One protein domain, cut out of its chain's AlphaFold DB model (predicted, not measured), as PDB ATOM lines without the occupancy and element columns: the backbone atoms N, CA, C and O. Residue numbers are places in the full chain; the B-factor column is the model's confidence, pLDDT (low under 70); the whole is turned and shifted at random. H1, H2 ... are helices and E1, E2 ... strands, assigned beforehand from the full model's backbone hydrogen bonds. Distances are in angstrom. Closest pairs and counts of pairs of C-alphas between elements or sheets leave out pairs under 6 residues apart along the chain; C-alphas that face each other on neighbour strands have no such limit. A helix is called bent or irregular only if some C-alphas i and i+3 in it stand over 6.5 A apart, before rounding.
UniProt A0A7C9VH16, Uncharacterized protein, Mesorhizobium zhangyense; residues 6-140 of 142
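What this domain is: This is residues 6 to 140 of the 142 residues of an uncharacterized protein of Mesorhizobium zhangyense (UniProt A0A7C9VH16). Eight antiparallel strands form one sheet curled round into a nearly closed barrel, with edge strands E6 and E7 near each other at one end but not paired. Short H1 sits between them along the chain, H2 packs on E1, E2 and E3, and residues 126 to 140, mostly H3, stick out as an arm. The 135 printed residues, of mixed class, include three named helices and eight named strands, in chain order E1 E2 E3 E4 E5 E6 H1 E7 E8 H2 H3; the sheet's order is E6 E5 E4 E3 E2 E1 E8 E7. The whole is compact, with a radius of gyration of the C-alphas of 15.5 A, and spans 57 by 34 by 25 A, the arm making the length.

How they stand to each other: Start at E1, residues 6 to 13, and its hairpin partner E2, residues 16 to 25: N 9 and O 20 are within hydrogen-bond range at 2.8 A. The meander, each strand the antiparallel neighbour of the one before, goes on through E3, residues 28 to 33 (N 23 to O 30, 2.8 A), E4, residues 38 to 46 (N 31 to O 39, 2.9 A), E5, residues 49 to 58 (N 42 to O 53, 2.9 A), and E6, residues 75 to 84 (N 54 to O 79, 2.9 A). H1, residues 86 to 89, is on the sheet over none of its strands, only just above its level at a height of 4.3 A. The hairpin of E7, residues 94 to 96, and E8, residues 101 to 107, has N 96 and O 101 within hydrogen-bond range at 2.8 A; E8 is also the antiparallel neighbour of E1, with N 10 and O 104 within hydrogen-bond range at 3.0 A. In this twisted, folded sheet, bent back into two leaves, E6 E5 E4 face E2 E1 E8 E7, with E3 as the hinge. H2, residues 110 to 115, is on it at a height of 8.2 A; it is irregular, with C-alphas 111 and 114 7.6 A apart. H3, residues 120 to 138, only grazes the sheet with residues 120 to 124, which alone touch H2, only at the corner: C-alphas of Asn 114 and Gly 120 are closest, 5.5 A. Every O i to N i+4 pair is within hydrogen-bond range in H3; H2 has 0 of 2, but 2 of 3 O i to N i+3 pairs; H1 is too short for an i+4 pair.

Where its parts are: Find C-alpha 6 at (218.998, 308.527, 326.822), where E1 begins. E2 runs 28.2 A, E5 26.7 A, and E6 27.4 A, bending by 51 degrees at residue 80. H3 runs 27.2 A from C-alpha 120 at (225.579, 311.667, 337.374) to C-alpha 138 at (237.002, 336.082, 333.476).

The domain as a whole: The C-alphas farthest apart, of Gly 47 and Arg 140, are 57.9 A apart. The printed part has no cut; the link E5 to E6, residues 59 to 74, is long. Mean pLDDT of the printed part is 91.1; look for values under 70 at residues 67 to 70 and 140.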
ATOM      1  N   LEU A   6     218.721 307.433 325.907       97.94
ATOM      2  CA  LEU A   6     218.998 308.527 326.822       97.94
ATOM      3  C   LEU A   6     218.183 309.769 326.441       97.94
ATOM      4  O   LEU A   6     218.158 310.175 325.277       97.94
ATOM      5  N   TYR A   7     217.546 310.396 327.423       98.06
ATOM      6  CA  TYR A   7     216.663 311.540 327.237       98.06
ATOM      7  C   TYR A   7     217.047 312.684 328.166       98.06
ATOM      8  O   TYR A   7     217.314 312.476 329.348       98.06
ATOM      9  N   SER A   8     217.014 313.901 327.632       97.25
ATOM     10  CA  SER A   8     216.936 315.122 328.424       97.25
ATOM     11  C   SER A   8     215.478 315.552 328.504       97.25
ATOM     12  O   SER A   8     214.793 315.624 327.480       97.25
ATOM     13  N   LEU A   9     214.996 315.800 329.716       96.69
ATOM     14  CA  LEU A   9     213.660 316.305 329.963       96.69
ATOM     15  C   LEU A   9     213.751 317.693 330.585       96.69
ATOM     16  O   LEU A   9     214.557 317.924 331.485       96.69
ATOM     17  N   ALA A  10     212.874 318.587 330.147       95.50
ATOM     18  CA  ALA A  10     212.541 319.778 330.915       95.50
ATOM     19  C   ALA A  10     211.216 319.516 331.631       95.50
ATOM     20  O   ALA A  10     210.224 319.179 330.982       95.50
ATOM     21  N   ALA A  11     211.215 319.654 332.954       93.88
ATOM     22  CA  ALA A  11     210.031 319.566 333.792       93.88
ATOM     23  C   ALA A  11     209.719 320.952 334.356       93.88
ATOM     24  O   ALA A  11     210.601 321.592 334.928       93.88
ATOM     25  N   VAL A  12     208.480 321.411 334.196       93.00
ATOM     26  CA  VAL A  12     208.018 322.724 334.661       93.00
ATOM     27  C   VAL A  12     206.696 322.557 335.392       93.00
ATOM     28  O   VAL A  12     205.753 321.976 334.860       93.00
ATOM     29  N   GLY A  13     206.616 323.081 336.608       88.31
ATOM     30  CA  GLY A  13     205.405 323.094 337.419       88.31
ATOM     31  C   GLY A  13     205.306 324.372 338.241       88.31
ATOM     32  O   GLY A  13     206.164 325.248 338.166       88.31
ATOM     33  N   VAL A  14     204.269 324.469 339.072       82.56
ATOM     34  CA  VAL A  14     204.035 325.650 339.927       82.56
ATOM     35  C   VAL A  14     205.183 325.932 340.898       82.56
ATOM     36  O   VAL A  14     205.413 327.082 341.259       82.56
ATOM     37  N   ALA A  15     205.911 324.890 341.305       80.19
ATOM     38  CA  ALA A  15     207.053 325.017 342.198       80.19
ATOM     39  C   ALA A  15     208.310 325.526 341.477       80.19
ATOM     40  O   ALA A  15     209.185 326.053 342.140       80.19
ATOM     41  N   GLY A  16     208.423 325.406 340.150       86.75
ATOM     42  CA  GLY A  16     209.616 325.820 339.408       86.75
ATOM     43  C   GLY A  16     209.912 324.920 338.213       86.75
ATOM     44  O   GLY A  16     209.005 324.357 337.602       86.75
ATOM     45  N   MET A  17     211.197 324.779 337.877       90.19
ATOM     46  CA  MET A  17     211.648 323.921 336.782       90.19
ATOM     47  C   MET A  17     212.864 323.078 337.160       90.19
ATOM     48  O   MET A  17     213.669 323.480 337.997       90.19
ATOM     49  N   SER A  18     213.015 321.930 336.503       91.94
ATOM     50  CA  SER A  18     214.188 321.062 336.623       91.94
ATOM     51  C   SER A  18     214.551 320.472 335.261       91.94
ATOM     52  O   SER A  18     213.669 320.143 334.461       91.94
ATOM     53  N   ALA A  19     215.850 320.349 334.994       93.69
ATOM     54  CA  ALA A  19     216.374 319.614 333.851       93.69
ATOM     55  C   ALA A  19     216.768 318.209 334.310       93.69
ATOM     56  O   ALA A  19     217.574 318.060 335.226       93.69
ATOM     57  N   ILE A  20     216.209 317.186 333.671       95.44
ATOM     58  CA  ILE A  20     216.379 315.782 334.050       95.44
ATOM     59  C   ILE A  20     217.121 315.062 332.929       95.44
ATOM     60  O   ILE A  20     216.815 315.264 331.753       95.44
ATOM     61  N   VAL A  21     218.068 314.197 333.274       97.44
ATOM     62  CA  VAL A  21     218.617 313.208 332.345       97.44
ATOM     63  C   VAL A  21     218.129 311.833 332.777       97.44
ATOM     64  O   VAL A  21     218.475 311.372 333.864       97.44
ATOM     65  N   LEU A  22     217.327 311.190 331.929       97.50
ATOM     66  CA  LEU A  22     216.781 309.851 332.148       97.50
ATOM     67  C   LEU A  22     217.333 308.880 331.107       97.50
ATOM     68  O   LEU A  22     217.321 309.161 329.909       97.50
ATOM     69  N   LYS A  23     217.760 307.708 331.558       98.06
ATOM     70  CA  LYS A  23     218.058 306.555 330.720       98.06
ATOM     71  C   LYS A  23     216.920 305.547 330.853       98.06
ATOM     72  O   LYS A  23     216.572 305.142 331.963       98.06
ATOM     73  N   LEU A  24     216.376 305.146 329.711       97.75
ATOM     74  CA  LEU A  24     215.428 304.049 329.574       97.75
ATOM     75  C   LEU A  24     216.146 302.890 328.893       97.75
ATOM     76  O   LEU A  24     216.619 303.035 327.765       97.75
ATOM     77  N   ASP A  25     216.275 301.764 329.580       97.25
ATOM     78  CA  ASP A  25     217.048 300.628 329.083       97.25
ATOM     79  C   ASP A  25     216.398 299.320 329.517       97.25
ATOM     80  O   ASP A  25     216.334 299.021 330.711       97.25
ATOM     81  N   GLN A  26     215.877 298.560 328.551       95.81
ATOM     82  CA  GLN A  26     215.304 297.230 328.781       95.81
ATOM     83  C   GLN A  26     214.293 297.185 329.945       95.81
ATOM     84  O   GLN A  26     214.327 296.293 330.792       95.81
ATOM     85  N   GLY A  27     213.384 298.161 329.991       96.44
ATOM     86  CA  GLY A  27     212.336 298.246 331.015       96.44
ATOM     87  C   GLY A  27     212.799 298.853 332.342       96.44
ATOM     88  O   GLY A  27     212.023 298.889 333.293       96.44
ATOM     89  N   ARG A  28     214.039 299.346 332.432       97.69
ATOM     90  CA  ARG A  28     214.584 300.032 333.611       97.69
ATOM     91  C   ARG A  28     214.711 301.528 333.379       97.69
ATOM     92  O   ARG A  28     215.076 301.965 332.289       97.69
ATOM     93  N   ILE A  29     214.476 302.292 334.437       97.81
ATOM     94  CA  ILE A  29     214.677 303.736 334.475       97.81
ATOM     95  C   ILE A  29     215.795 304.040 335.462       97.81
ATOM     96  O   ILE A  29     215.774 303.566 336.601       97.81
ATOM     97  N   GLU A  30     216.742 304.861 335.038       97.75
ATOM     98  CA  GLU A  30     217.658 305.552 335.936       97.75
ATOM     99  C   GLU A  30     217.848 306.990 335.471       97.75
ATOM    100  O   GLU A  30     217.796 307.281 334.276       97.75
ATOM    101  N   GLY A  31     218.066 307.908 336.398       97.38
ATOM    102  CA  GLY A  31     218.364 309.273 336.025       97.38
ATOM    103  C   GLY A  31     218.602 310.191 337.197       97.38
ATOM    104  O   GLY A  31     218.432 309.821 338.358       97.38
ATOM    105  N   ASN A  32     218.989 311.414 336.874       95.94
ATOM    106  CA  ASN A  32     219.189 312.466 337.853       95.94
ATOM    107  C   ASN A  32     218.691 313.795 337.289       95.94
ATOM    108  O   ASN A  32     218.577 313.948 336.070       95.94
ATOM    109  N   ASP A  33     218.437 314.763 338.161       93.50
ATOM    110  CA  ASP A  33     218.086 316.112 337.739       93.50
ATOM    111  C   ASP A  33     219.002 317.203 338.296       93.50
ATOM    112  O   ASP A  33     219.859 316.977 339.153       93.50
ATOM    113  N   SER A  34     218.806 318.413 337.778       90.81
ATOM    114  CA  SER A  34     219.542 319.609 338.174       90.81
ATOM    115  C   SER A  34     219.254 320.074 339.603       90.81
ATOM    116  O   SER A  34     220.018 320.878 340.129       90.81
ATOM    117  N   ALA A  35     218.172 319.602 340.227       87.81
ATOM    118  CA  ALA A  35     217.857 319.894 341.624       87.81
ATOM    119  C   ALA A  35     218.583 318.947 342.595       87.81
ATOM    120  O   ALA A  35     218.585 319.197 343.798       87.81
ATOM    121  N   GLY A  36     219.219 317.885 342.090       89.38
ATOM    122  CA  GLY A  36     219.935 316.897 342.895       89.38
ATOM    123  C   GLY A  36     219.148 315.613 343.155       89.38
ATOM    124  O   GLY A  36     219.654 314.735 343.858       89.38
ATOM    125  N   ALA A  37     217.934 315.484 342.615       91.56
ATOM    126  CA  ALA A  37     217.114 314.296 342.792       91.56
ATOM    127  C   ALA A  37     217.582 313.151 341.888       91.56
ATOM    128  O   ALA A  37     218.084 313.356 340.777       91.56
ATOM    129  N   ARG A  38     217.382 311.924 342.372       94.25
ATOM    130  CA  ARG A  38     217.639 310.683 341.644       94.25
ATOM    131  C   ARG A  38     216.333 309.974 341.323       94.25
ATOM    132  O   ARG A  38     215.461 309.870 342.177       94.25
ATOM    133  N   TYR A  39     216.259 309.434 340.118       95.19
ATOM    134  CA  TYR A  39     215.121 308.704 339.584       95.19
ATOM    135  C   TYR A  39     215.555 307.262 339.349       95.19
ATOM    136  O   TYR A  39     216.567 307.020 338.688       95.19
ATOM    137  N   ILE A  40     214.822 306.304 339.903       97.12
ATOM    138  CA  ILE A  40     215.049 304.869 339.692       97.12
ATOM    139  C   ILE A  40     213.691 304.231 339.468       97.12
ATOM    140  O   ILE A  40     212.729 304.596 340.130       97.12
ATOM    141  N   GLY A  41     213.579 303.289 338.544       97.38
ATOM    142  CA  GLY A  41     212.285 302.670 338.322       97.38
ATOM    143  C   GLY A  41     212.252 301.653 337.207       97.38
ATOM    144  O   GLY A  41     213.284 301.155 336.745       97.38
ATOM    145  N   THR A  42     211.036 301.380 336.759       98.06
ATOM    146  CA  THR A  42     210.749 300.504 335.630       98.06
ATOM    147  C   THR A  42     209.756 301.152 334.682       98.06
ATOM    148  O   THR A  42     208.963 302.004 335.085       98.06
ATOM    149  N   TYR A  43     209.782 300.728 333.424       97.25
ATOM    150  CA  TYR A  43     208.744 301.060 332.459       97.25
ATOM    151  C   TYR A  43     208.317 299.832 331.670       97.25
ATOM    152  O   TYR A  43     209.119 298.943 331.381       97.25
ATOM    153  N   GLU A  44     207.054 299.827 331.273       97.19
ATOM    154  CA  GLU A  44     206.478 298.826 330.386       97.19
ATOM    155  C   GLU A  44     205.474 299.476 329.435       97.19
ATOM    156  O   GLU A  44     204.987 300.584 329.678       97.19
ATOM    157  N   ALA A  45     205.205 298.815 328.311       96.06
ATOM    158  CA  ALA A  45     204.189 299.278 327.376       96.06
ATOM    159  C   ALA A  45     202.798 299.179 328.019       96.06
ATOM    160  O   ALA A  45     202.469 298.161 328.623       96.06
ATOM    161  N   ASP A  46     201.979 300.216 327.852       94.94
ATOM    162  CA  ASP A  46     200.606 300.270 328.360       94.94
ATOM    163  C   ASP A  46     199.697 300.908 327.298       94.94
ATOM    164  O   ASP A  46     199.620 302.132 327.152       94.94
ATOM    165  N   GLY A  47     199.072 300.066 326.469       92.00
ATOM    166  CA  GLY A  47     198.263 300.508 325.332       92.00
ATOM    167  C   GLY A  47     199.059 301.356 324.330       92.00
ATOM    168  O   GLY A  47     200.030 300.888 323.742       92.00
ATOM    169  N   ALA A  48     198.631 302.606 324.122       89.12
ATOM    170  CA  ALA A  48     199.294 303.573 323.235       89.12
ATOM    171  C   ALA A  48     200.442 304.354 323.913       89.12
ATOM    172  O   ALA A  48     200.998 305.291 323.332       89.12
ATOM    173  N   GLY A  49     200.773 304.017 325.157       94.81
ATOM    174  CA  GLY A  49     201.769 304.712 325.951       94.81
ATOM    175  C   GLY A  49     202.632 303.764 326.764       94.81
ATOM    176  O   GLY A  49     202.860 302.609 326.399       94.81
ATOM    177  N   TYR A  50     203.138 304.294 327.868       96.44
ATOM    178  CA  TYR A  50     204.015 303.588 328.780       96.44
ATOM    179  C   TYR A  50     203.586 303.844 330.214       96.44
ATOM    180  O   TYR A  50     203.275 304.977 330.593       96.44
ATOM    181  N   ARG A  51     203.617 302.784 331.013       96.69
ATOM    182  CA  ARG A  51     203.494 302.853 332.462       96.69
ATOM    183  C   ARG A  51     204.889 302.950 333.052       96.69
ATOM    184  O   ARG A  51     205.716 302.078 332.805       96.69
ATOM    185  N   LEU A  52     205.148 304.014 333.800       95.88
ATOM    186  CA  LEU A  52     206.411 304.277 334.478       95.88
ATOM    187  C   LEU A  52     206.177 304.162 335.979       95.88
ATOM    188  O   LEU A  52     205.397 304.933 336.534       95.88
ATOM    189  N   THR A  53     206.877 303.246 336.633       96.44
ATOM    190  CA  THR A  53     206.903 303.133 338.095       96.44
ATOM    191  C   THR A  53     208.226 303.700 338.575       96.44
ATOM    192  O   THR A  53     209.277 303.146 338.256       96.44
ATOM    193  N   LEU A  54     208.188 304.821 339.291       94.31
ATOM    194  CA  LEU A  54     209.359 305.619 339.644       94.31
ATOM    195  C   LEU A  54     209.483 305.788 341.152       94.31
ATOM    196  O   LEU A  54     208.513 306.108 341.828       94.31
ATOM    197  N   GLU A  55     210.707 305.669 341.646       94.50
ATOM    198  CA  GLU A  55     211.164 306.201 342.920       94.50
ATOM    199  C   GLU A  55     211.985 307.467 342.661       94.50
ATOM    200  O   GLU A  55     212.967 307.451 341.912       94.50
ATOM    201  N   ILE A  56     211.581 308.563 343.296       92.06
ATOM    202  CA  ILE A  56     212.252 309.860 343.251       92.06
ATOM    203  C   ILE A  56     212.883 310.099 344.619       92.06
ATOM    204  O   ILE A  56     212.186 310.332 345.610       92.06
ATOM    205  N   ILE A  57     214.209 310.041 344.671       92.19
ATOM    206  CA  ILE A  57     215.006 310.197 345.885       92.19
ATOM    207  C   ILE A  57     215.609 311.599 345.881       92.19
ATOM    208  O   ILE A  57     216.476 311.909 345.064       92.19
ATOM    209  N   SER A  58     215.161 312.443 346.802       90.38
ATOM    210  CA  SER A  58     215.598 313.835 346.934       90.38
ATOM    211  C   SER A  58     216.456 314.001 348.192       90.38
ATOM    212  O   SER A  58     216.012 313.608 349.278       90.38
ATOM    213  N   PRO A  59     217.678 314.556 348.091       88.50
ATOM    214  CA  PRO A  59     218.495 314.841 349.262       88.50
ATOM    215  C   PRO A  59     217.945 316.027 350.074       88.50
ATOM    216  O   PRO A  59     217.095 316.779 349.581       88.50
ATOM    217  N   PRO A  60     218.438 316.222 351.312       87.94
ATOM    218  CA  PRO A  60     218.109 317.393 352.115       87.94
ATOM    219  C   PRO A  60     218.321 318.705 351.355       87.94
ATOM    220  O   PRO A  60     219.238 318.825 350.544       87.94
ATOM    221  N   TYR A  61     217.485 319.695 351.656       82.56
ATOM    222  CA  TYR A  61     217.561 321.067 351.148       82.56
ATOM    223  C   TYR A  61     217.441 321.223 349.626       82.56
ATOM    224  O   TYR A  61     217.727 322.292 349.091       82.56
ATOM    225  N   THR A  62     216.971 320.192 348.924       79.31
ATOM    226  CA  THR A  62     216.680 320.293 347.493       79.31
ATOM    227  C   THR A  62     215.315 320.912 347.238       79.31
ATOM    228  O   THR A  62     214.329 320.630 347.922       79.31
ATOM    229  N   PHE A  63     215.269 321.783 346.235       74.00
ATOM    230  CA  PHE A  63     214.046 322.414 345.766       74.00
ATOM    231  C   PHE A  63     213.537 321.648 344.542       74.00
ATOM    232  O   PHE A  63     213.959 321.888 343.413       74.00
ATOM    233  N   GLY A  64     212.698 320.642 344.792       72.56
ATOM    234  CA  GLY A  64     212.208 319.734 343.758       72.56
ATOM    235  C   GLY A  64     211.054 320.320 342.943       72.56
ATOM    236  O   GLY A  64     210.157 320.964 343.484       72.56
ATOM    237  N   VAL A  65     211.021 320.018 341.641       79.44
ATOM    238  CA  VAL A  65     209.896 320.389 340.757       79.44
ATOM    239  C   VAL A  65     208.598 319.650 341.119       79.44
ATOM    240  O   VAL A  65     207.509 320.156 340.863       79.44
ATOM    241  N   PHE A  66     208.703 318.501 341.797       73.94
ATOM    242  CA  PHE A  66     207.592 317.648 342.245       73.94
ATOM    243  C   PHE A  66     206.859 318.148 343.505       73.94
ATOM    244  O   PHE A  66     206.264 317.362 344.237       73.94
ATOM    245  N   GLY A  67     206.884 319.459 343.770       59.62
ATOM    246  CA  GLY A  67     206.081 320.087 344.828       59.62
ATOM    247  C   GLY A  67     206.508 319.746 346.259       59.62
ATOM    248  O   GLY A  67     205.773 320.016 347.208       59.62
ATOM    249  N   THR A  68     207.689 319.159 346.451       61.88
ATOM    250  CA  THR A  68     208.200 318.832 347.781       61.88
ATOM    251  C   THR A  68     208.874 320.048 348.403       61.88
ATOM    252  O   THR A  68     209.867 320.545 347.875       61.88
ATOM    253  N   SER A  69     208.375 320.494 349.559       63.88
ATOM    254  CA  SER A  69     209.105 321.431 350.418       63.88
ATOM    255  C   SER A  69     210.510 320.903 350.709       63.88
ATOM    256  O   SER A  69     210.681 319.700 350.934       63.88
ATOM    257  N   ALA A  70     211.500 321.799 350.731       67.94
ATOM    258  CA  ALA A  70     212.856 321.449 351.129       67.94
ATOM    259  C   ALA A  70     212.818 320.755 352.502       67.94
ATOM    260  O   ALA A  70     212.227 321.255 353.458       67.94
ATOM    261  N   SER A  71     213.387 319.556 352.563       73.88
ATOM    262  CA  SER A  71     213.424 318.715 353.760       73.88
ATOM    263  C   SER A  71     214.786 318.803 354.423       73.88
ATOM    264  O   SER A  71     215.783 318.947 353.726       73.88
ATOM    265  N   GLU A  72     214.864 318.607 355.734       82.00
ATOM    266  CA  GLU A  72     216.153 318.428 356.423       82.00
ATOM    267  C   GLU A  72     216.703 316.997 356.277       82.00
ATOM    268  O   GLU A  72     217.854 316.718 356.598       82.00
ATOM    269  N   THR A  73     215.887 316.077 355.759       86.62
ATOM    270  CA  THR A  73     216.209 314.656 355.570       86.62
ATOM    271  C   THR A  73     216.005 314.217 354.123       86.62
ATOM    272  O   THR A  73     215.319 314.885 353.350       86.62
ATOM    273  N   PHE A  74     216.569 313.063 353.756       88.69
ATOM    274  CA  PHE A  74     216.242 312.416 352.487       88.69
ATOM    275  C   PHE A  74     214.743 312.125 352.396       88.69
ATOM    276  O   PHE A  74     214.128 311.674 353.365       88.69
ATOM    277  N   ARG A  75     214.175 312.343 351.210       88.19
ATOM    278  CA  ARG A  75     212.806 311.941 350.879       88.19
ATOM    279  C   ARG A  75     212.824 310.975 349.710       88.19
ATOM    280  O   ARG A  75     213.514 311.224 348.727       88.19
ATOM    281  N   THR A  76     212.023 309.924 349.814       90.62
ATOM    282  CA  THR A  76     211.738 309.012 348.710       90.62
ATOM    283  C   THR A  76     210.244 309.061 348.447       90.62
ATOM    284  O   THR A  76     209.459 308.772 349.347       90.62
ATOM    285  N   ASN A  77     209.866 309.441 347.231       87.94
ATOM    286  CA  ASN A  77     208.488 309.366 346.760       87.94
ATOM    287  C   ASN A  77     208.403 308.284 345.692       87.94
ATOM    288  O   ASN A  77     209.258 308.243 344.808       87.94
ATOM    289  N   SER A  78     207.375 307.448 345.755       90.88
ATOM    290  CA  SER A  78     207.125 306.416 344.752       90.88
ATOM    291  C   SER A  78     205.810 306.707 344.050       90.88
ATOM    292  O   SER A  78     204.817 306.996 344.717       90.88
ATOM    293  N   ASP A  79     205.794 306.619 342.724       90.00
ATOM    294  CA  ASP A  79     204.580 306.847 341.945       90.00
ATOM    295  C   ASP A  79     204.541 306.008 340.666       90.00
ATOM    296  O   ASP A  79     205.569 305.578 340.141       90.00
ATOM    297  N   THR A  80     203.329 305.775 340.171       93.56
ATOM    298  CA  THR A  80     203.064 305.126 338.887       93.56
ATOM    299  C   THR A  80     202.371 306.109 337.959       93.56
ATOM    300  O   THR A  80     201.252 306.552 338.211       93.56
ATOM    301  N   ILE A  81     203.023 306.416 336.843       93.00
ATOM    302  CA  ILE A  81     202.590 307.430 335.889       93.00
ATOM    303  C   ILE A  81     202.379 306.767 334.534       93.00
ATOM    304  O   ILE A  81     203.266 306.088 334.022       93.00
ATOM    305  N   ILE A  82     201.221 307.001 333.923       94.94
ATOM    306  CA  ILE A  82     200.969 306.617 332.533       94.94
ATOM    307  C   ILE A  82     201.257 307.832 331.651       94.94
ATOM    308  O   ILE A  82     200.687 308.911 331.855       94.94
ATOM    309  N   VAL A  83     202.158 307.659 330.686       95.25
ATOM    310  CA  VAL A  83     202.558 308.703 329.732       95.25
ATOM    311  C   VAL A  83     202.321 308.235 328.296       95.25
ATOM    312  O   VAL A  83     202.508 307.054 327.996       95.25
ATOM    313  N   PRO A  84     201.923 309.128 327.376       96.38
ATOM    314  CA  PRO A  84     201.768 308.770 325.972       96.38
ATOM    315  C   PRO A  84     203.133 308.504 325.320       96.38
ATOM    316  O   PRO A  84     204.131 309.142 325.662       96.38
ATOM    317  N   ALA A  85     203.183 307.612 324.327       95.25
ATOM    318  CA  ALA A  85     204.421 307.328 323.593       95.25
ATOM    319  C   ALA A  85     204.987 308.570 322.874       95.25
ATOM    320  O   ALA A  85     206.205 308.718 322.745       95.25
ATOM    321  N   SER A  86     204.111 309.496 322.470       96.31
ATOM    322  CA  SER A  86     204.471 310.759 321.815       96.31
ATOM    323  C   SER A  86     205.365 311.662 322.673       96.31
ATOM    324  O   SER A  86     206.118 312.458 322.109       96.31
ATOM    325  N   LEU A  87     205.377 311.497 324.005       96.69
ATOM    326  CA  LEU A  87     206.316 312.202 324.882       96.69
ATOM    327  C   LEU A  87     207.773 311.901 324.496       96.69
ATOM    328  O   LEU A  87     208.586 312.818 324.407       96.69
ATOM    329  N   PHE A  88     208.096 310.631 324.234       95.56
ATOM    330  CA  PHE A  88     209.460 310.189 323.921       95.56
ATOM    331  C   PHE A  88     209.754 310.162 322.420       95.56
ATOM    332  O   PHE A  88     210.874 310.472 322.009       95.56
ATOM    333  N   LEU A  89     208.765 309.789 321.603       93.12
ATOM    334  CA  LEU A  89     208.952 309.568 320.167       93.12
ATOM    335  C   LEU A  89     208.793 310.848 319.339       93.12
ATOM    336  O   LEU A  89     209.531 311.059 318.379       93.12
ATOM    337  N   GLU A  90     207.863 311.716 319.731       93.12
ATOM    338  CA  GLU A  90     207.467 312.905 318.962       93.12
ATOM    339  C   GLU A  90     207.787 314.214 319.693       93.12
ATOM    340  O   GLU A  90     207.613 315.295 319.132       93.12
ATOM    341  N   ARG A  91     208.306 314.130 320.927       93.75
ATOM    342  CA  ARG A  91     208.647 315.278 321.786       93.75
ATOM    343  C   ARG A  91     207.436 316.161 322.094       93.75
ATOM    344  O   ARG A  91     207.571 317.370 322.283       93.75
ATOM    345  N   VAL A  92     206.250 315.561 322.138       96.81
ATOM    346  CA  VAL A  92     205.016 316.266 322.490       96.81
ATOM    347  C   VAL A  92     205.013 316.508 324.001       96.81
ATOM    348  O   VAL A  92     205.139 315.543 324.760       96.81
ATOM    349  N   PRO A  93     204.883 317.763 324.472       97.06
ATOM    350  CA  PRO A  93     204.774 318.042 325.896       97.06
ATOM    351  C   PRO A  93     203.585 317.310 326.522       97.06
ATOM    352  O   PRO A  93     202.506 317.246 325.932       97.06
ATOM    353  N   TYR A  94     203.767 316.802 327.735       96.44
ATOM    354  CA  TYR A  94     202.726 316.104 328.477       96.44
ATOM    355  C   TYR A  94     202.633 316.632 329.904       96.44
ATOM    356  O   TYR A  94     203.644 316.767 330.593       96.44
ATOM    357  N   THR A  95     201.416 316.916 330.358       95.75
ATOM    358  CA  THR A  95     201.160 317.329 331.738       95.75
ATOM    359  C   THR A  95     200.828 316.112 332.588       95.75
ATOM    360  O   THR A  95     199.823 315.447 332.360       95.75
ATOM    361  N   LEU A  96     201.664 315.847 333.589       90.81
ATOM    362  CA  LEU A  96     201.475 314.805 334.589       90.81
ATOM    363  C   LEU A  96     200.263 315.155 335.470       90.81
ATOM    364  O   LEU A  96     200.363 316.105 336.257       90.81
ATOM    365  N   PRO A  97     199.141 314.411 335.387       84.56
ATOM    366  CA  PRO A  97     197.904 314.797 336.068       84.56
ATOM    367  C   PRO A  97     198.058 314.899 337.590       84.56
ATOM    368  O   PRO A  97     197.551 315.839 338.191       84.56
ATOM    369  N   SER A  98     198.812 313.978 338.199       79.62
ATOM    370  CA  SER A  98     199.000 313.901 339.655       79.62
ATOM    371  C   SER A  98     199.822 315.051 340.245       79.62
ATOM    372  O   SER A  98     199.737 315.296 341.444       79.62
ATOM    373  N   TYR A  99     200.605 315.764 339.427       80.50
ATOM    374  CA  TYR A  99     201.537 316.793 339.908       80.50
ATOM    375  C   TYR A  99     201.302 318.183 339.318       80.50
ATOM    376  O   TYR A  99     201.888 319.151 339.800       80.50
ATOM    377  N   GLY A 100     200.505 318.307 338.250       86.38
ATOM    378  CA  GLY A 100     200.397 319.565 337.506       86.38
ATOM    379  C   GLY A 100     201.735 320.011 336.898       86.38
ATOM    380  O   GLY A 100     201.996 321.207 336.780       86.38
ATOM    381  N   ILE A 101     202.599 319.053 336.545       90.88
ATOM    382  CA  ILE A 101     203.922 319.298 335.960       90.88
ATOM    383  C   ILE A 101     203.863 318.977 334.482       90.88
ATOM    384  O   ILE A 101     203.473 317.877 334.103       90.88
ATOM    385  N   THR A 102     204.295 319.912 333.648       95.31
ATOM    386  CA  THR A 102     204.494 319.666 332.223       95.31
ATOM    387  C   THR A 102     205.919 319.215 331.976       95.31
ATOM    388  O   THR A 102     206.870 319.870 332.401       95.31
ATOM    389  N   VAL A 103     206.057 318.096 331.274       95.94
ATOM    390  CA  VAL A 103     207.335 317.543 330.841       95.94
ATOM    391  C   VAL A 103     207.419 317.535 329.322       95.94
ATOM    392  O   VAL A 103     206.444 317.243 328.635       95.94
ATOM    393  N   ILE A 104     208.600 317.822 328.795       97.25
ATOM    394  CA  ILE A 104     208.959 317.558 327.401       97.25
ATOM    395  C   ILE A 104     210.239 316.733 327.405       97.25
ATOM    396  O   ILE A 104     211.173 317.070 328.131       97.25
ATOM    397  N   ALA A 105     210.283 315.656 326.621       97.50
ATOM    398  CA  ALA A 105     211.452 314.792 326.510       97.50
ATOM    399  C   ALA A 105     212.093 314.928 325.129       97.50
ATOM    400  O   ALA A 105     211.417 314.995 324.104       97.50
ATOM    401  N   THR A 106     213.419 314.956 325.093       97.19
ATOM    402  CA  THR A 106     214.204 314.919 323.860       97.19
ATOM    403  C   THR A 106     215.287 313.869 324.002       97.19
ATOM    404  O   THR A 106     216.049 313.882 324.965       97.19
ATOM    405  N   ARG A 107     215.375 312.963 323.027       96.94
ATOM    406  CA  ARG A 107     216.468 311.993 322.973       96.94
ATOM    407  C   ARG A 107     217.798 312.717 322.756       96.94
ATOM    408  O   ARG A 107     217.894 313.569 321.872       96.94
ATOM    409  N   ILE A 108     218.808 312.363 323.541       97.12
ATOM    410  CA  ILE A 108     220.159 312.932 323.479       97.12
ATOM    411  C   ILE A 108     221.196 311.839 323.164       97.12
ATOM    412  O   ILE A 108     220.888 310.656 323.308       97.12
ATOM    413  N   PRO A 109     222.415 312.202 322.717       97.00
ATOM    414  CA  PRO A 109     223.466 311.226 322.435       97.00
ATOM    415  C   PRO A 109     223.879 310.409 323.666       97.00
ATOM    416  O   PRO A 109     224.030 310.954 324.758       97.00
ATOM    417  N   ASP A 110     224.181 309.125 323.471       95.38
ATOM    418  CA  ASP A 110     224.572 308.211 324.558       95.38
ATOM    419  C   ASP A 110     225.897 308.599 325.242       95.38
ATOM    420  O   ASP A 110     226.188 308.143 326.347       95.38
ATOM    421  N   THR A 111     226.684 309.506 324.650       94.50
ATOM    422  CA  THR A 111     227.892 310.081 325.268       94.50
ATOM    423  C   THR A 111     227.615 310.793 326.595       94.50
ATOM    424  O   THR A 111     228.543 311.014 327.365       94.50
ATOM    425  N   TYR A 112     226.355 311.144 326.871       94.00
ATOM    426  CA  TYR A 112     225.918 311.768 328.122       94.00
ATOM    427  C   TYR A 112     225.370 310.764 329.150       94.00
ATOM    428  O   TYR A 112     224.833 311.177 330.179       94.00
ATOM    429  N   ALA A 113     225.466 309.452 328.904       93.94
ATOM    430  CA  ALA A 113     224.857 308.431 329.765       93.94
ATOM    431  C   ALA A 113     225.364 308.479 331.217       93.94
ATOM    432  O   ALA A 113     224.633 308.143 332.149       93.94
ATOM    433  N   ASN A 114     226.586 308.968 331.428       93.06
ATOM    434  CA  ASN A 114     227.149 309.192 332.757       93.06
ATOM    435  C   ASN A 114     226.321 310.170 333.611       93.06
ATOM    436  O   ASN A 114     226.368 310.064 334.833       93.06
ATOM    437  N   LEU A 115     225.547 311.075 333.001       94.38
ATOM    438  CA  LEU A 115     224.663 312.005 333.710       94.38
ATOM    439  C   LEU A 115     223.401 311.329 334.271       94.38
ATOM    440  O   LEU A 115     222.861 311.797 335.272       94.38
ATOM    441  N   ALA A 116     222.948 310.219 333.680       95.81
ATOM    442  CA  ALA A 116     221.827 309.432 334.207       95.81
ATOM    443  C   ALA A 116     222.260 308.427 335.289       95.81
ATOM    444  O   ALA A 116     221.478 308.086 336.173       95.81
ATOM    445  N   GLY A 117     223.511 307.962 335.232       90.56
ATOM    446  CA  GLY A 117     224.026 306.923 336.121       90.56
ATOM    447  C   GLY A 117     224.250 307.368 337.572       90.56
ATOM    448  O   GLY A 117     224.026 308.514 337.966       90.56
ATOM    449  N   LYS A 118     224.765 306.441 338.390       89.25
ATOM    450  CA  LYS A 118     224.995 306.633 339.840       89.25
ATOM    451  C   LYS A 118     225.906 307.821 340.179       89.25
ATOM    452  O   LYS A 118     225.719 308.442 341.225       89.25
ATOM    453  N   ASP A 119     226.849 308.146 339.300       91.31
ATOM    454  CA  ASP A 119     227.783 309.271 339.447       91.31
ATOM    455  C   ASP A 119     227.319 310.546 338.716       91.31
ATOM    456  O   ASP A 119     228.055 311.537 338.659       91.31
ATOM    457  N   GLY A 120     226.100 310.555 338.168       91.81
ATOM    458  CA  GLY A 120     225.579 311.667 337.374       91.81
ATOM    459  C   GLY A 120     225.524 312.982 338.143       91.81
ATOM    460  O   GLY A 120     226.045 313.987 337.668       91.81
ATOM    461  N   ILE A 121     225.022 312.961 339.383       91.12
ATOM    462  CA  ILE A 121     225.013 314.144 340.262       91.12
ATOM    463  C   ILE A 121     226.423 314.686 340.509       91.12
ATOM    464  O   ILE A 121     226.655 315.883 340.367       91.12
ATOM    465  N   ARG A 122     227.396 313.818 340.820       93.19
ATOM    466  CA  ARG A 122     228.793 314.243 341.014       93.19
ATOM    467  C   ARG A 122     229.356 314.877 339.742       93.19
ATOM    468  O   ARG A 122     230.061 315.879 339.814       93.19
ATOM    469  N   THR A 123     229.032 314.304 338.587       93.06
ATOM    470  CA  THR A 123     229.448 314.841 337.290       93.06
ATOM    471  C   THR A 123     228.869 316.239 337.057       93.06
ATOM    472  O   THR A 123     229.617 317.135 336.663       93.06
ATOM    473  N   LEU A 124     227.577 316.441 337.341       90.38
ATOM    474  CA  LEU A 124     226.908 317.741 337.234       90.38
ATOM    475  C   LEU A 124     227.534 318.781 338.172       90.38
ATOM    476  O   LEU A 124     227.856 319.880 337.724       90.38
ATOM    477  N   ILE A 125     227.784 318.420 339.433       91.88
ATOM    478  CA  ILE A 125     228.467 319.295 340.398       91.88
ATOM    479  C   ILE A 125     229.835 319.717 339.854       91.88
ATOM    480  O   ILE A 125     230.112 320.909 339.750       91.88
ATOM    481  N   GLY A 126     230.650 318.764 339.394       93.75
ATOM    482  CA  GLY A 126     231.965 319.079 338.835       93.75
ATOM    483  C   GLY A 126     231.904 319.953 337.574       93.75
ATOM    484  O   GLY A 126     232.826 320.727 337.317       93.75
ATOM    485  N   MET A 127     230.841 319.856 336.764       91.56
ATOM    486  CA  MET A 127     230.616 320.777 335.641       91.56
ATOM    487  C   MET A 127     230.338 322.204 336.130       91.56
ATOM    488  O   MET A 127     230.925 323.145 335.592       91.56
ATOM    489  N   LEU A 128     229.500 322.361 337.158       91.94
ATOM    490  CA  LEU A 128     229.166 323.663 337.741       91.94
ATOM    491  C   LEU A 128     230.366 324.313 338.444       91.94
ATOM    492  O   LEU A 128     230.615 325.495 338.233       91.94
ATOM    493  N   GLU A 129     231.162 323.546 339.188       95.81
ATOM    494  CA  GLU A 129     232.393 324.036 339.830       95.81
ATOM    495  C   GLU A 129     233.405 324.560 338.799       95.81
ATOM    496  O   GLU A 129     234.000 325.626 338.975       95.81
ATOM    497  N   ARG A 130     233.573 323.852 337.670       95.12
ATOM    498  CA  ARG A 130     234.432 324.325 336.571       95.12
ATOM    499  C   ARG A 130     233.889 325.593 335.920       95.12
ATOM    500  O   ARG A 130     234.677 326.480 335.590       95.12
ATOM    501  N   ALA A 131     232.573 325.687 335.737       93.19
ATOM    502  CA  ALA A 131     231.941 326.890 335.207       93.19
ATOM    503  C   ALA A 131     232.148 328.087 336.149       93.19
ATOM    504  O   ALA A 131     232.546 329.161 335.701       93.19
ATOM    505  N   GLU A 132     231.958 327.898 337.457       94.69
ATOM    506  CA  GLU A 132     232.207 328.926 338.470       94.69
ATOM    507  C   GLU A 132     233.671 329.396 338.455       94.69
ATOM    508  O   GLU A 132     233.945 330.600 338.451       94.69
ATOM    509  N   ALA A 133     234.625 328.461 338.394       94.94
ATOM    510  CA  ALA A 133     236.045 328.786 338.304       94.94
ATOM    511  C   ALA A 133     236.372 329.615 337.048       94.94
ATOM    512  O   ALA A 133     237.127 330.586 337.127       94.94
ATOM    513  N   ALA A 134     235.771 329.278 335.902       93.94
ATOM    514  CA  ALA A 134     235.940 330.036 334.664       93.94
ATOM    515  C   ALA A 134     235.408 331.473 334.793       93.94
ATOM    516  O   ALA A 134     236.108 332.418 334.427       93.94
ATOM    517  N   TRP A 135     234.222 331.655 335.385       92.25
ATOM    518  CA  TRP A 135     233.648 332.980 335.641       92.25
ATOM    519  C   TRP A 135     234.521 333.835 336.562       92.25
ATOM    520  O   TRP A 135     234.770 335.002 336.259       92.25
ATOM    521  N   LYS A 136     235.042 333.257 337.650       92.62
ATOM    522  CA  LYS A 136     235.958 333.957 338.571       92.62
ATOM    523  C   LYS A 136     237.229 334.435 337.872       92.62
ATOM    524  O   LYS A 136     237.738 335.502 338.204       92.62
ATOM    525  N   ASN A 137     237.736 333.666 336.911       88.81
ATOM    526  CA  ASN A 137     238.909 334.052 336.133       88.81
ATOM    527  C   ASN A 137     238.583 335.153 335.118       88.81
ATOM    528  O   ASN A 137     239.349 336.104 335.006       88.81
ATOM    529  N   ALA A 138     237.435 335.071 334.442       87.56
ATOM    530  CA  ALA A 138     237.002 336.082 333.476       87.56
ATOM    531  C   ALA A 138     236.696 337.445 334.133       87.56
ATOM    532  O   ALA A 138     237.042 338.488 333.582       87.56
ATOM    533  N   ALA A 139     236.118 337.450 335.338       73.31
ATOM    534  CA  ALA A 139     235.802 338.676 336.081       73.31
ATOM    535  C   ALA A 139     237.040 339.421 336.620       73.31
ATOM    536  O   ALA A 139     236.931 340.564 337.045       73.31
ATOM    537  N   ARG A 140     238.221 338.787 336.628       60.25
ATOM    538  CA  ARG A 140     239.498 339.422 337.008       60.25
ATOM    539  C   ARG A 140     240.208 340.101 335.835       60.25
ATOM    540  O   ARG A 140     241.205 340.781 336.048       60.25
TER     541      ARG A 140